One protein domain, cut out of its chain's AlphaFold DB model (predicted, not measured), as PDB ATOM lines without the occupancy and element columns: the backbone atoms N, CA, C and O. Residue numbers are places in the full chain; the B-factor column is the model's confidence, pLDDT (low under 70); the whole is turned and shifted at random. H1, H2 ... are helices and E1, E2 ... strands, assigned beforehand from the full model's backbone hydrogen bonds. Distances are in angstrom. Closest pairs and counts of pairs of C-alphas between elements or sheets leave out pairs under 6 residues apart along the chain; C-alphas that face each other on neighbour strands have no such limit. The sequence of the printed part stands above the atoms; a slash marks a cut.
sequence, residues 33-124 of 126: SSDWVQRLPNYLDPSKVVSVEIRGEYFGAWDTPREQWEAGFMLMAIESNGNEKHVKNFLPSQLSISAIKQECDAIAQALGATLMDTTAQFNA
ATOM      1  N   SER A  33     107.943  43.688  31.436       54.00
ATOM      2  CA  SER A  33     107.748  42.266  31.715       54.00
ATOM      3  C   SER A  33     109.059  41.473  31.624       54.00
ATOM      4  O   SER A  33     109.414  40.752  32.552       54.00
ATOM      5  N   SER A  34     109.840  41.668  30.557       58.66
ATOM      6  CA  SER A  34     111.109  40.960  30.356       58.66
ATOM      7  C   SER A  34     112.162  41.297  31.419       58.66
ATOM      8  O   SER A  34     112.898  40.404  31.837       58.66
ATOM      9  N   ASP A  35     112.206  42.545  31.905       68.12
ATOM     10  CA  ASP A  35     113.141  42.967  32.959       68.12
ATOM     11  C   ASP A  35     112.789  42.314  34.304       68.12
ATOM     12  O   ASP A  35     113.666  41.860  35.037       68.12
ATOM     13  N   TRP A  36     111.496  42.173  34.612       69.25
ATOM     14  CA  TRP A  36     111.060  41.449  35.806       69.25
ATOM     15  C   TRP A  36     111.336  39.953  35.713       69.25
ATOM     16  O   TRP A  36     111.830  39.382  36.682       69.25
ATOM     17  N   VAL A  37     111.103  39.331  34.551       64.75
ATOM     18  CA  VAL A  37     111.430  37.911  34.347       64.75
ATOM     19  C   VAL A  37     112.931  37.657  34.526       64.75
ATOM     20  O   VAL A  37     113.309  36.643  35.104       64.75
ATOM     21  N   GLN A  38     113.793  38.591  34.116       65.81
ATOM     22  CA  GLN A  38     115.244  38.489  34.327       65.81
ATOM     23  C   GLN A  38     115.671  38.654  35.792       65.81
ATOM     24  O   GLN A  38     116.741  38.184  36.176       65.81
ATOM     25  N   ARG A  39     114.855  39.318  36.615       76.06
ATOM     26  CA  ARG A  39     115.098  39.493  38.056       76.06
ATOM     27  C   ARG A  39     114.549  38.347  38.901       76.06
ATOM     28  O   ARG A  39     114.801  38.321  40.107       76.06
ATOM     29  N   LEU A  40     113.792  37.426  38.302       80.44
ATOM     30  CA  LEU A  40     113.280  36.262  39.010       80.44
ATOM     31  C   LEU A  40     114.410  35.291  39.370       80.44
ATOM     32  O   LEU A  40     115.431  35.226  38.684       80.44
ATOM     33  N   PRO A  41     114.237  34.501  40.440       81.75
ATOM     34  CA  PRO A  41     115.223  33.498  40.794       81.75
ATOM     35  C   PRO A  41     115.419  32.476  39.667       81.75
ATOM     36  O   PRO A  41     114.455  31.913  39.159       81.75
ATOM     37  N   ASN A  42     116.673  32.151  39.336       83.44
ATOM     38  CA  ASN A  42     117.018  31.243  38.226       83.44
ATOM     39  C   ASN A  42     116.422  29.822  38.335       83.44
ATOM     40  O   ASN A  42     116.411  29.080  37.357       83.44
ATOM     41  N   TYR A  43     115.976  29.406  39.523       83.38
ATOM     42  CA  TYR A  43     115.333  28.105  39.755       83.38
ATOM     43  C   TYR A  43     113.830  28.093  39.430       83.38
ATOM     44  O   TYR A  43     113.174  27.043  39.509       83.38
ATOM     45  N   LEU A  44     113.262  29.261  39.143       85.88
ATOM     46  CA  LEU A  44     111.851  29.456  38.883       85.88
ATOM     47  C   LEU A  44     111.625  29.463  37.373       85.88
ATOM     48  O   LEU A  44     112.251  30.218  36.637       85.88
ATOM     49  N   ASP A  45     110.748  28.576  36.917       86.88
ATOM     50  CA  ASP A  45     110.388  28.473  35.509       86.88
ATOM     51  C   ASP A  45     109.103  29.278  35.286       86.88
ATOM     52  O   ASP A  45     108.033  28.821  35.700       86.88
ATOM     53  N   PRO A  46     109.178  30.464  34.658       84.25
ATOM     54  CA  PRO A  46     108.029  31.351  34.521       84.25
ATOM     55  C   PRO A  46     106.888  30.702  33.728       84.25
ATOM     56  O   PRO A  46     105.728  30.999  33.982       84.25
ATOM     57  N   SER A  47     107.190  29.751  32.834       86.81
ATOM     58  CA  SER A  47     106.178  29.039  32.043       86.81
ATOM     59  C   SER A  47     105.317  28.069  32.860       86.81
ATOM     60  O   SER A  47     104.266  27.628  32.396       86.81
ATOM     61  N   LYS A  48     105.764  27.713  34.069       90.12
ATOM     62  CA  LYS A  48     105.068  26.778  34.959       90.12
ATOM     63  C   LYS A  48     104.274  27.474  36.050       90.12
ATOM     64  O   LYS A  48     103.461  26.802  36.680       90.12
ATOM     65  N   VAL A  49     104.502  28.764  36.288       90.88
ATOM     66  CA  VAL A  49     103.812  29.511  37.342       90.88
ATOM     67  C   VAL A  49     102.388  29.825  36.905       90.88
ATOM     68  O   VAL A  49     102.166  30.369  35.829       90.88
ATOM     69  N   VAL A  50     101.418  29.484  37.750       92.44
ATOM     70  CA  VAL A  50      99.992  29.765  37.514       92.44
ATOM     71  C   VAL A  50      99.484  30.904  38.394       92.44
ATOM     72  O   VAL A  50      98.639  31.702  37.978       92.44
ATOM     73  N   SER A  51     100.032  31.024  39.598       91.81
ATOM     74  CA  SER A  51      99.701  32.091  40.531       91.81
ATOM     75  C   SER A  51     100.906  32.466  41.376       91.81
ATOM     76  O   SER A  51     101.815  31.666  41.587       91.81
ATOM     77  N   VAL A  52     100.903  33.695  41.868       91.88
ATOM     78  CA  VAL A  52     101.835  34.167  42.887       91.88
ATOM     79  C   VAL A  52     101.040  34.603  44.104       91.88
ATOM     80  O   VAL A  52      99.995  35.231  43.970       91.88
ATOM     81  N   GLU A  53     101.504  34.246  45.290       92.94
ATOM     82  CA  GLU A  53     100.805  34.473  46.546       92.94
ATOM     83  C   GLU A  53     101.662  35.316  47.489       92.94
ATOM     84  O   GLU A  53     102.828  34.994  47.724       92.94
ATOM     85  N   ILE A  54     101.081  36.385  48.035       91.75
ATOM     86  CA  ILE A  54     101.703  37.204  49.078       91.75
ATOM     87  C   ILE A  54     101.169  36.744  50.432       91.75
ATOM     88  O   ILE A  54     100.008  37.000  50.752       91.75
ATOM     89  N   ARG A  55     102.038  36.134  51.238       90.25
ATOM     90  CA  ARG A  55     101.744  35.674  52.601       90.25
ATOM     91  C   ARG A  55     102.377  36.607  53.620       90.25
ATOM     92  O   ARG A  55     103.449  37.147  53.363       90.25
ATOM     93  N   GLY A  56     101.735  36.797  54.767       88.00
ATOM     94  CA  GLY A  56     102.393  37.418  55.916       88.00
ATOM     95  C   GLY A  56     103.199  36.377  56.689       88.00
ATOM     96  O   GLY A  56     102.728  35.259  56.874       88.00
ATOM     97  N   GLU A  57     104.415  36.725  57.095       88.06
ATOM     98  CA  GLU A  57     105.360  35.808  57.736       88.06
ATOM     99  C   GLU A  57     106.215  36.558  58.764       88.06
ATOM    100  O   GLU A  57     106.454  37.760  58.627       88.06
ATOM    101  N   TYR A  58     106.701  35.851  59.786       88.31
ATOM    102  CA  TYR A  58     107.670  36.402  60.733       88.31
ATOM    103  C   TYR A  58     109.081  35.945  60.361       88.31
ATOM    104  O   TYR A  58     109.363  34.750  60.288       88.31
ATOM    105  N   PHE A  59     109.991  36.894  60.170       87.00
ATOM    106  CA  PHE A  59     111.376  36.629  59.809       87.00
ATOM    107  C   PHE A  59     112.289  36.804  61.021       87.00
ATOM    108  O   PHE A  59     112.416  37.893  61.577       87.00
ATOM    109  N   GLY A  60     112.973  35.732  61.408       85.75
ATOM    110  CA  GLY A  60     113.969  35.758  62.471       85.75
ATOM    111  C   GLY A  60     114.932  34.585  62.384       85.75
ATOM    112  O   GLY A  60     114.786  33.688  61.551       85.75
ATOM    113  N   ALA A  61     115.955  34.606  63.233       84.19
ATOM    114  CA  ALA A  61     116.863  33.478  63.380       84.19
ATOM    115  C   ALA A  61     116.275  32.460  64.363       84.19
ATOM    116  O   ALA A  61     115.598  32.831  65.324       84.19
ATOM    117  N   TRP A  62     116.612  31.182  64.178       83.19
ATOM    118  CA  TRP A  62     116.243  30.109  65.110       83.19
ATOM    119  C   TRP A  62     116.696  30.382  66.553       83.19
ATOM    120  O   TRP A  62     116.037  29.949  67.492       83.19
ATOM    121  N   ASP A  63     117.782  31.140  66.720       88.62
ATOM    122  CA  ASP A  63     118.354  31.500  68.021       88.62
ATOM    123  C   ASP A  63     117.719  32.756  68.650       88.62
ATOM    124  O   ASP A  63     118.033  33.107  69.787       88.62
ATOM    125  N   THR A  64     116.838  33.456  67.923       87.62
ATOM    126  CA  THR A  64     116.145  34.658  68.418       87.62
ATOM    127  C   THR A  64     114.722  34.330  68.881       87.62
ATOM    128  O   THR A  64     114.013  33.617  68.168       87.62
ATOM    129  N   PRO A  65     114.269  34.853  70.039       86.56
ATOM    130  CA  PRO A  65     112.883  34.725  70.486       86.56
ATOM    131  C   PRO A  65     111.895  35.242  69.439       86.56
ATOM    132  O   PRO A  65     112.180  36.227  68.757       86.56
ATOM    133  N   ARG A  66     110.713  34.618  69.341       80.88
ATOM    134  CA  ARG A  66     109.699  34.964  68.330       80.88
ATOM    135  C   ARG A  66     109.223  36.415  68.446       80.88
ATOM    136  O   ARG A  66     108.888  37.009  67.431       80.88
ATOM    137  N   GLU A  67     109.254  37.015  69.639       83.31
ATOM    138  CA  GLU A  67     108.893  38.432  69.817       83.31
ATOM    139  C   GLU A  67     109.903  39.400  69.179       83.31
ATOM    140  O   GLU A  67     109.612  40.583  69.025       83.31
ATOM    141  N   GLN A  68     111.097  38.914  68.828       83.56
ATOM    142  CA  GLN A  68     112.131  39.684  68.133       83.56
ATOM    143  C   GLN A  68     112.101  39.466  66.617       83.56
ATOM    144  O   GLN A  68     112.896  40.076  65.905       83.56
ATOM    145  N   TRP A  69     111.230  38.581  66.122       88.31
ATOM    146  CA  TRP A  69     111.105  38.335  64.693       88.31
ATOM    147  C   TRP A  69     110.357  39.490  64.043       88.31
ATOM    148  O   TRP A  69     109.371  40.006  64.572       88.31
ATOM    149  N   GLU A  70     110.830  39.897  62.875       87.50
ATOM    150  CA  GLU A  70     110.236  40.997  62.137       87.50
ATOM    151  C   GLU A  70     109.069  40.475  61.301       87.50
ATOM    152  O   GLU A  70     109.232  39.580  60.471       87.50
ATOM    153  N   ALA A  71     107.881  41.033  61.518       87.75
ATOM    154  CA  ALA A  71     106.735  40.767  60.663       87.75
ATOM    155  C   ALA A  71     106.988  41.329  59.257       87.75
ATOM    156  O   ALA A  71     107.369  42.490  59.098       87.75
ATOM    157  N   GLY A  72     106.729  40.533  58.229       89.56
ATOM    158  CA  GLY A  72     106.801  40.981  56.850       89.56
ATOM    159  C   GLY A  72     105.988  40.118  55.906       89.56
ATOM    160  O   GLY A  72     105.057  39.429  56.313       89.56
ATOM    161  N   PHE A  73     106.329  40.187  54.623       89.69
ATOM    162  CA  PHE A  73     105.629  39.479  53.564       89.69
ATOM    163  C   PHE A  73     106.567  38.576  52.776       89.69
ATOM    164  O   PHE A  73     107.694  38.945  52.447       89.69
ATOM    165  N   MET A  74     106.076  37.401  52.427       91.62
ATOM    166  CA  MET A  74     106.757  36.430  51.592       91.62
ATOM    167  C   MET A  74     105.965  36.246  50.301       91.62
ATOM    168  O   MET A  74     104.773  35.946  50.337       91.62
ATOM    169  N   LEU A  75     106.632  36.424  49.161       92.44
ATOM    170  CA  LEU A  75     106.065  36.141  47.850       92.44
ATOM    171  C   LEU A  75     106.437  34.721  47.434       92.44
ATOM    172  O   LEU A  75     107.617  34.388  47.291       92.44
ATOM    173  N   MET A  76     105.408  33.914  47.215       94.31
ATOM    174  CA  MET A  76     105.493  32.540  46.742       94.31
ATOM    175  C   MET A  76     104.973  32.464  45.309       94.31
ATOM    176  O   MET A  76     104.010  33.131  44.958       94.31
ATOM    177  N   ALA A  77     105.581  31.633  44.478       92.94
ATOM    178  CA  ALA A  77     105.056  31.243  43.181       92.94
ATOM    179  C   ALA A  77     104.511  29.823  43.269       92.94
ATOM    180  O   ALA A  77     105.189  28.924  43.763       92.94
ATOM    181  N   ILE A  78     103.302  29.625  42.769       93.38
ATOM    182  CA  ILE A  78     102.630  28.335  42.711       93.38
ATOM    183  C   ILE A  78     102.727  27.848  41.271       93.38
ATOM    184  O   ILE A  78     102.251  28.497  40.335       93.38
ATOM    185  N   GLU A  79     103.385  26.711  41.087       93.06
ATOM    186  CA  GLU A  79     103.487  26.041  39.800       93.06
ATOM    187  C   GLU A  79     102.211  25.243  39.480       93.06
ATOM    188  O   GLU A  79     101.454  24.842  40.362       93.06
ATOM    189  N   SER A  80     101.995  24.936  38.202       90.44
ATOM    190  CA  SER A  80     100.866  24.127  37.715       90.44
ATOM    191  C   SER A  80     100.789  22.713  38.308       90.44
ATOM    192  O   SER A  80      99.733  22.085  38.278       90.44
ATOM    193  N   ASN A  81     101.893  22.209  38.862       91.56
ATOM    194  CA  ASN A  81     101.978  20.935  39.585       91.56
ATOM    195  C   ASN A  81     101.630  21.062  41.087       91.56
ATOM    196  O   ASN A  81     101.668  20.057  41.793       91.56
ATOM    197  N   GLY A  82     101.308  22.269  41.568       87.81
ATOM    198  CA  GLY A  82     101.038  22.573  42.974       87.81
ATOM    199  C   GLY A  82     102.283  22.854  43.820       87.81
ATOM    200  O   GLY A  82     102.150  23.084  45.018       87.81
ATOM    201  N   ASN A  83     103.486  22.847  43.238       91.12
ATOM    202  CA  ASN A  83     104.703  23.185  43.967       91.12
ATOM    203  C   ASN A  83     104.742  24.676  44.276       91.12
ATOM    204  O   ASN A  83     104.597  25.516  43.389       91.12
ATOM    205  N   GLU A  84     105.038  24.984  45.530       93.12
ATOM    206  CA  GLU A  84     105.271  26.344  45.980       93.12
ATOM    207  C   GLU A  84     106.772  26.628  45.982       93.12
ATOM    208  O   GLU A  84     107.567  25.904  46.585       93.12
ATOM    209  N   LYS A  85     107.174  27.696  45.301       91.81
ATOM    210  CA  LYS A  85     108.551  28.174  45.265       91.81
ATOM    211  C   LYS A  85     108.624  29.562  45.854       91.81
ATOM    212  O   LYS A  85     107.856  30.442  45.485       91.81
ATOM    213  N   HIS A  86     109.582  29.765  46.745       91.75
ATOM    214  CA  HIS A  86     109.911  31.097  47.224       91.75
ATOM    215  C   HIS A  86     110.346  31.989  46.056       91.75
ATOM    216  O   HIS A  86     110.988  31.512  45.124       91.75
ATOM    217  N   VAL A  87     109.969  33.265  46.082       90.06
ATOM    218  CA  VAL A  87     110.437  34.261  45.110       90.06
ATOM    219  C   VAL A  87     111.263  35.315  45.823       90.06
ATOM    220  O   VAL A  87     112.409  35.574  45.453       90.06
ATOM    221  N   LYS A  88     110.662  35.953  46.832       90.44
ATOM    222  CA  LYS A  88     111.244  37.110  47.507       90.44
ATOM    223  C   LYS A  88     110.599  37.339  48.871       90.44
ATOM    224  O   LYS A  88     109.420  37.059  49.062       90.44
ATOM    225  N   ASN A  89     111.386  37.884  49.795       91.00
ATOM    226  CA  ASN A  89     110.902  38.411  51.068       91.00
ATOM    227  C   ASN A  89     110.840  39.933  51.006       91.00
ATOM    228  O   ASN A  89     111.709  40.576  50.413       91.00
ATOM    229  N   PHE A  90     109.835  40.489  51.663       88.50
ATOM    230  CA  PHE A  90     109.595  41.911  51.774       88.50
ATOM    231  C   PHE A  90     109.427  42.271  53.241       88.50
ATOM    232  O   PHE A  90     108.523  41.777  53.912       88.50
ATOM    233  N   LEU A  91     110.280  43.162  53.732       86.88
ATOM    234  CA  LEU A  91     110.134  43.711  55.072       86.88
ATOM    235  C   LEU A  91     109.454  45.086  54.986       86.88
ATOM    236  O   LEU A  91     109.858  45.904  54.152       86.88
ATOM    237  N   PRO A  92     108.457  45.387  55.837       77.00
ATOM    238  CA  PRO A  92     107.828  46.707  55.901       77.00
ATOM    239  C   PRO A  92     108.823  47.826  56.238       77.00
ATOM    240  O   PRO A  92     108.603  48.982  55.886       77.00
ATOM    241  N   SER A  93     109.937  47.485  56.896       81.75
ATOM    242  CA  SER A  93     111.062  48.395  57.141       81.75
ATOM    243  C   SER A  93     111.799  48.812  55.862       81.75
ATOM    244  O   SER A  93     112.433  49.867  55.840       81.75
ATOM    245  N   GLN A  94     111.709  48.017  54.787       83.19
ATOM    246  CA  GLN A  94     112.362  48.271  53.499       83.19
ATOM    247  C   GLN A  94     111.438  48.973  52.501       83.19
ATOM    248  O   GLN A  94     111.876  49.859  51.766       83.19
ATOM    249  N   LEU A  95     110.169  48.562  52.443       84.25
ATOM    250  CA  LEU A  95     109.186  49.044  51.476       84.25
ATOM    251  C   LEU A  95     107.823  49.230  52.142       84.25
ATOM    252  O   LEU A  95     107.417  48.444  52.994       84.25
ATOM    253  N   SER A  96     107.074  50.245  51.707       86.06
ATOM    254  CA  SER A  96     105.687  50.406  52.148       86.06
ATOM    255  C   SER A  96     104.814  49.261  51.625       86.06
ATOM    256  O   SER A  96     105.057  48.728  50.542       86.06
ATOM    257  N   ILE A  97     103.745  48.921  52.352       82.88
ATOM    258  CA  ILE A  97     102.807  47.853  51.958       82.88
ATOM    259  C   ILE A  97     102.275  48.080  50.533       82.88
ATOM    260  O   ILE A  97     102.219  47.149  49.734       82.88
ATOM    261  N   SER A  98     101.935  49.321  50.178       86.38
ATOM    262  CA  SER A  98     101.472  49.663  48.828       86.38
ATOM    263  C   SER A  98     102.533  49.398  47.757       86.38
ATOM    264  O   SER A  98     102.196  48.890  46.691       86.38
ATOM    265  N   ALA A  99     103.805  49.705  48.039       87.19
ATOM    266  CA  ALA A  99     104.908  49.433  47.119       87.19
ATOM    267  C   ALA A  99     105.149  47.925  46.961       87.19
ATOM    268  O   ALA A  99     105.346  47.453  45.846       87.19
ATOM    269  N   ILE A 100     105.048  47.160  48.054       86.38
ATOM    270  CA  ILE A 100     105.151  45.695  48.031       86.38
ATOM    271  C   ILE A 100     104.054  45.102  47.140       86.38
ATOM    272  O   ILE A 100     104.347  44.287  46.268       86.38
ATOM    273  N   LYS A 101     102.802  45.552  47.297       87.19
ATOM    274  CA  LYS A 101     101.687  45.094  46.453       87.19
ATOM    275  C   LYS A 101     101.899  45.431  44.978       87.19
ATOM    276  O   LYS A 101     101.661  44.575  44.133       87.19
ATOM    277  N   GLN A 102     102.378  46.636  44.670       88.94
ATOM    278  CA  GLN A 102     102.699  47.039  43.294       88.94
ATOM    279  C   GLN A 102     103.812  46.187  42.681       88.94
ATOM    280  O   GLN A 102     103.721  45.803  41.519       88.94
ATOM    281  N   GLU A 103     104.855  45.872  43.450       88.69
ATOM    282  CA  GLU A 103     105.941  45.012  42.980       88.69
ATOM    283  C   GLU A 103     105.452  43.580  42.728       88.69
ATOM    284  O   GLU A 103     105.762  42.991  41.695       88.69
ATOM    285  N   CYS A 104     104.627  43.036  43.623       88.69
ATOM    286  CA  CYS A 104     104.050  41.705  43.449       88.69
ATOM    287  C   CYS A 104     103.097  41.636  42.247       88.69
ATOM    288  O   CYS A 104     103.112  40.644  41.523       88.69
ATOM    289  N   ASP A 105     102.310  42.687  41.999       90.00
ATOM    290  CA  ASP A 105     101.455  42.799  40.811       90.00
ATOM    291  C   ASP A 105     102.289  42.872  39.524       90.00
ATOM    292  O   ASP A 105     102.015  42.157  38.562       90.00
ATOM    293  N   ALA A 106     103.382  43.640  39.523       89.00
ATOM    294  CA  ALA A 106     104.304  43.687  38.390       89.00
ATOM    295  C   ALA A 106     104.947  42.317  38.105       89.00
ATOM    296  O   ALA A 106     105.047  41.914  36.945       89.00
ATOM    297  N   ILE A 107     105.334  41.577  39.149       87.44
ATOM    298  CA  ILE A 107     105.861  40.211  39.023       87.44
ATOM    299  C   ILE A 107     104.787  39.260  38.480       87.44
ATOM    300  O   ILE A 107     105.065  38.492  37.560       87.44
ATOM    301  N   ALA A 108     103.559  39.324  39.003       89.50
ATOM    302  CA  ALA A 108     102.442  38.511  38.533       89.50
ATOM    303  C   ALA A 108     102.161  38.753  37.041       89.50
ATOM    304  O   ALA A 108     102.069  37.805  36.264       89.50
ATOM    305  N   GLN A 109     102.113  40.022  36.626       89.38
ATOM    306  CA  GLN A 109     101.914  40.418  35.231       89.38
ATOM    307  C   GLN A 109     103.053  39.944  34.327       89.38
ATOM    308  O   GLN A 109     102.791  39.438  33.237       89.38
ATOM    309  N   ALA A 110     104.302  40.063  34.780       85.69
ATOM    310  CA  ALA A 110     105.467  39.585  34.040       85.69
ATOM    311  C   ALA A 110     105.449  38.060  33.844       85.69
ATOM    312  O   ALA A 110     105.870  37.548  32.808       85.69
ATOM    313  N   LEU A 111     104.910  37.338  34.825       85.62
ATOM    314  CA  LEU A 111     104.728  35.890  34.790       85.62
ATOM    315  C   LEU A 111     103.469  35.439  34.040       85.62
ATOM    316  O   LEU A 111     103.315  34.249  33.785       85.62
ATOM    317  N   GLY A 112     102.550  36.350  33.708       86.12
ATOM    318  CA  GLY A 112     101.216  35.978  33.230       86.12
ATOM    319  C   GLY A 112     100.409  35.184  34.269       86.12
ATOM    320  O   GLY A 112      99.533  34.402  33.903       86.12
ATOM    321  N   ALA A 113     100.721  35.365  35.553       88.88
ATOM    322  CA  ALA A 113     100.161  34.629  36.678       88.88
ATOM    323  C   ALA A 113      99.114  35.462  37.432       88.88
ATOM    324  O   ALA A 113      99.099  36.691  37.380       88.88
ATOM    325  N   THR A 114      98.238  34.787  38.179       91.50
ATOM    326  CA  THR A 114      97.269  35.472  39.050       91.50
ATOM    327  C   THR A 114      97.916  35.847  40.380       91.50
ATOM    328  O   THR A 114      98.498  34.982  41.032       91.50
ATOM    329  N   LEU A 115      97.781  37.103  40.814       90.56
ATOM    330  CA  LEU A 115      98.192  37.527  42.153       90.56
ATOM    331  C   LEU A 115      97.117  37.173  43.191       90.56
ATOM    332  O   LEU A 115      95.968  37.593  43.074       90.56
ATOM    333  N   MET A 116      97.511  36.444  44.230       90.44
ATOM    334  CA  MET A 116      96.698  36.140  45.401       90.44
ATOM    335  C   MET A 116      97.252  36.892  46.612       90.44
ATOM    336  O   MET A 116      98.392  36.691  47.021       90.44
ATOM    337  N   ASP A 117      96.444  37.780  47.180       85.81
ATOM    338  CA  ASP A 117      96.801  38.543  48.373       85.81
ATOM    339  C   ASP A 117      96.162  37.886  49.605       85.81
ATOM    340  O   ASP A 117      94.964  38.046  49.850       85.81
ATOM    341  N   THR A 118      96.954  37.134  50.376       82.31
ATOM    342  CA  THR A 118      96.514  36.507  51.635       82.31
ATOM    343  C   THR A 118      96.954  37.304  52.866       82.31
ATOM    344  O   THR A 118      96.693  36.907  54.001       82.31
ATOM    345  N   THR A 119      97.514  38.507  52.676       74.81
ATOM    346  CA  THR A 119      98.016  39.368  53.763       74.81
ATOM    347  C   THR A 119      96.933  39.841  54.731       74.81
ATOM    348  O   THR A 119      97.221  40.162  55.883       74.81
ATOM    349  N   ALA A 120      95.670  39.861  54.301       72.12
ATOM    350  CA  ALA A 120      94.545  40.181  55.174       72.12
ATOM    351  C   ALA A 120      94.384  39.172  56.325       72.12
ATOM    352  O   ALA A 120      93.920  39.561  57.391       72.12
ATOM    353  N   GLN A 121      94.784  37.909  56.133       62.72
ATOM    354  CA  GLN A 121      94.729  36.885  57.184       62.72
ATOM    355  C   GLN A 121      95.797  37.122  58.253       62.72
ATOM    356  O   GLN A 121      95.528  36.945  59.432       62.72
ATOM    357  N   PHE A 122      96.968  37.616  57.849       64.31
ATOM    358  CA  PHE A 122      98.059  37.942  58.765       64.31
ATOM    359  C   PHE A 122      97.739  39.141  59.669       64.31
ATOM    360  O   PHE A 122      98.075  39.141  60.843       64.31
ATOM    361  N   ASN A 123      97.036  40.152  59.145       58.09
ATOM    362  CA  ASN A 123      96.601  41.309  59.940       58.09
ATOM    363  C   ASN A 123      95.356  41.028  60.811       58.09
ATOM    364  O   ASN A 123      94.921  41.921  61.531       58.09
ATOM    365  N   ALA A 124      94.735  39.849  60.690       52.72
ATOM    366  CA  ALA A 124      93.545  39.468  61.457       52.72
ATOM    367  C   ALA A 124      93.875  38.680  62.740       52.72
ATOM    368  O   ALA A 124      92.965  38.391  63.512       52.72
TER     369      ALA A 124
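Overview. This is residues 33 to 124 of the 126 residues of an uncharacterized protein of Vibrio ouci (UniProt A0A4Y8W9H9). The domain is a strongly twisted sheet of four strands with one long helix, H2, packed along one face, over the inner strands E1 and E2. The short helix H1 packs on the last residues of H2 near one end of the long axis, the loop of the E1 and E2 hairpin lies near the other, and the tiny H3 sits over E1. The 92 printed residues hold three named helices and four named strands, in the order H1 E1 E2 E3 H2 E4 H3; the sheet runs E3 E2 E1 E4 and is mixed. The class is mixed, helices and strands, and the whole is compact, with a radius of gyration of the C-alphas of 13.6 A and spans of 39 by 26 by 24 A, only just elongated.

Along the chain. Find C-alpha 33 at (107.748, 42.266, 31.715), where H1 begins; it runs to residue 39. E1, residues 49 to 59, covers 24.8 A and bends by 65 degrees at residue 56. E2, residues 70 to 79, runs 27.7 A, and E3, residues 84 to 90, 17.2 A. At C-alpha 97, (102.807, 47.853, 51.958), H2 begins, and it reaches residue 111 after 21.0 A. E4 is residues 114 to 117, and H3, residues 119 to 122, ends at (98.059, 37.942, 58.765).

Arrangement. Start at the sheet: E1, E2 and E3 form a meander, each strand the antiparallel neighbour of the one before, in two hairpins. Between E1 and E2 look at N 55 and O 74, 2.9 A; between E2 and E3 at N 75 and O 88, 2.9 A. E4 is parallel to E1, with N 54 and O 116 2.9 A apart, within hydrogen-bond range. E3, H2 and E4 make a split strand-helix-strand unit, two strands running the same way with E2 and E1 between them, and its crossover is right-handed. H2 on one face gives two layers, helix over sheet; its height over the sheet is 8.5 A, and it runs along the strands, at 23 degrees to E1 on the local plane. The closest C-alphas of H2 and E4 are those of Ala 108 and Leu 115, 5.7 A. H1 is not on the sheet; it touches H2, about perpendicular at 74 degrees, at residues 106 to 111 alone, closest at the C-alphas of Ser 33 and Ala 110, 4.2 A. H3 is on the sheet at a height of 7.9 A and only just over E1, on which 3 of its 4 C-alphas fall; H2 and H3 are apart. In H1 and H2 every O i to N i+4 pair is within hydrogen-bond range; H3 is too short for such a pair.

Size, cuts and confidence. The two C-alphas farthest apart are those of Ser 34 and Pro 65, 40.7 A. The printed part has no cut, and no link is long. In this predicted model the mean pLDDT of the printed part is 84.6, and residues 33 to 38 and 121 to 124 are under 70.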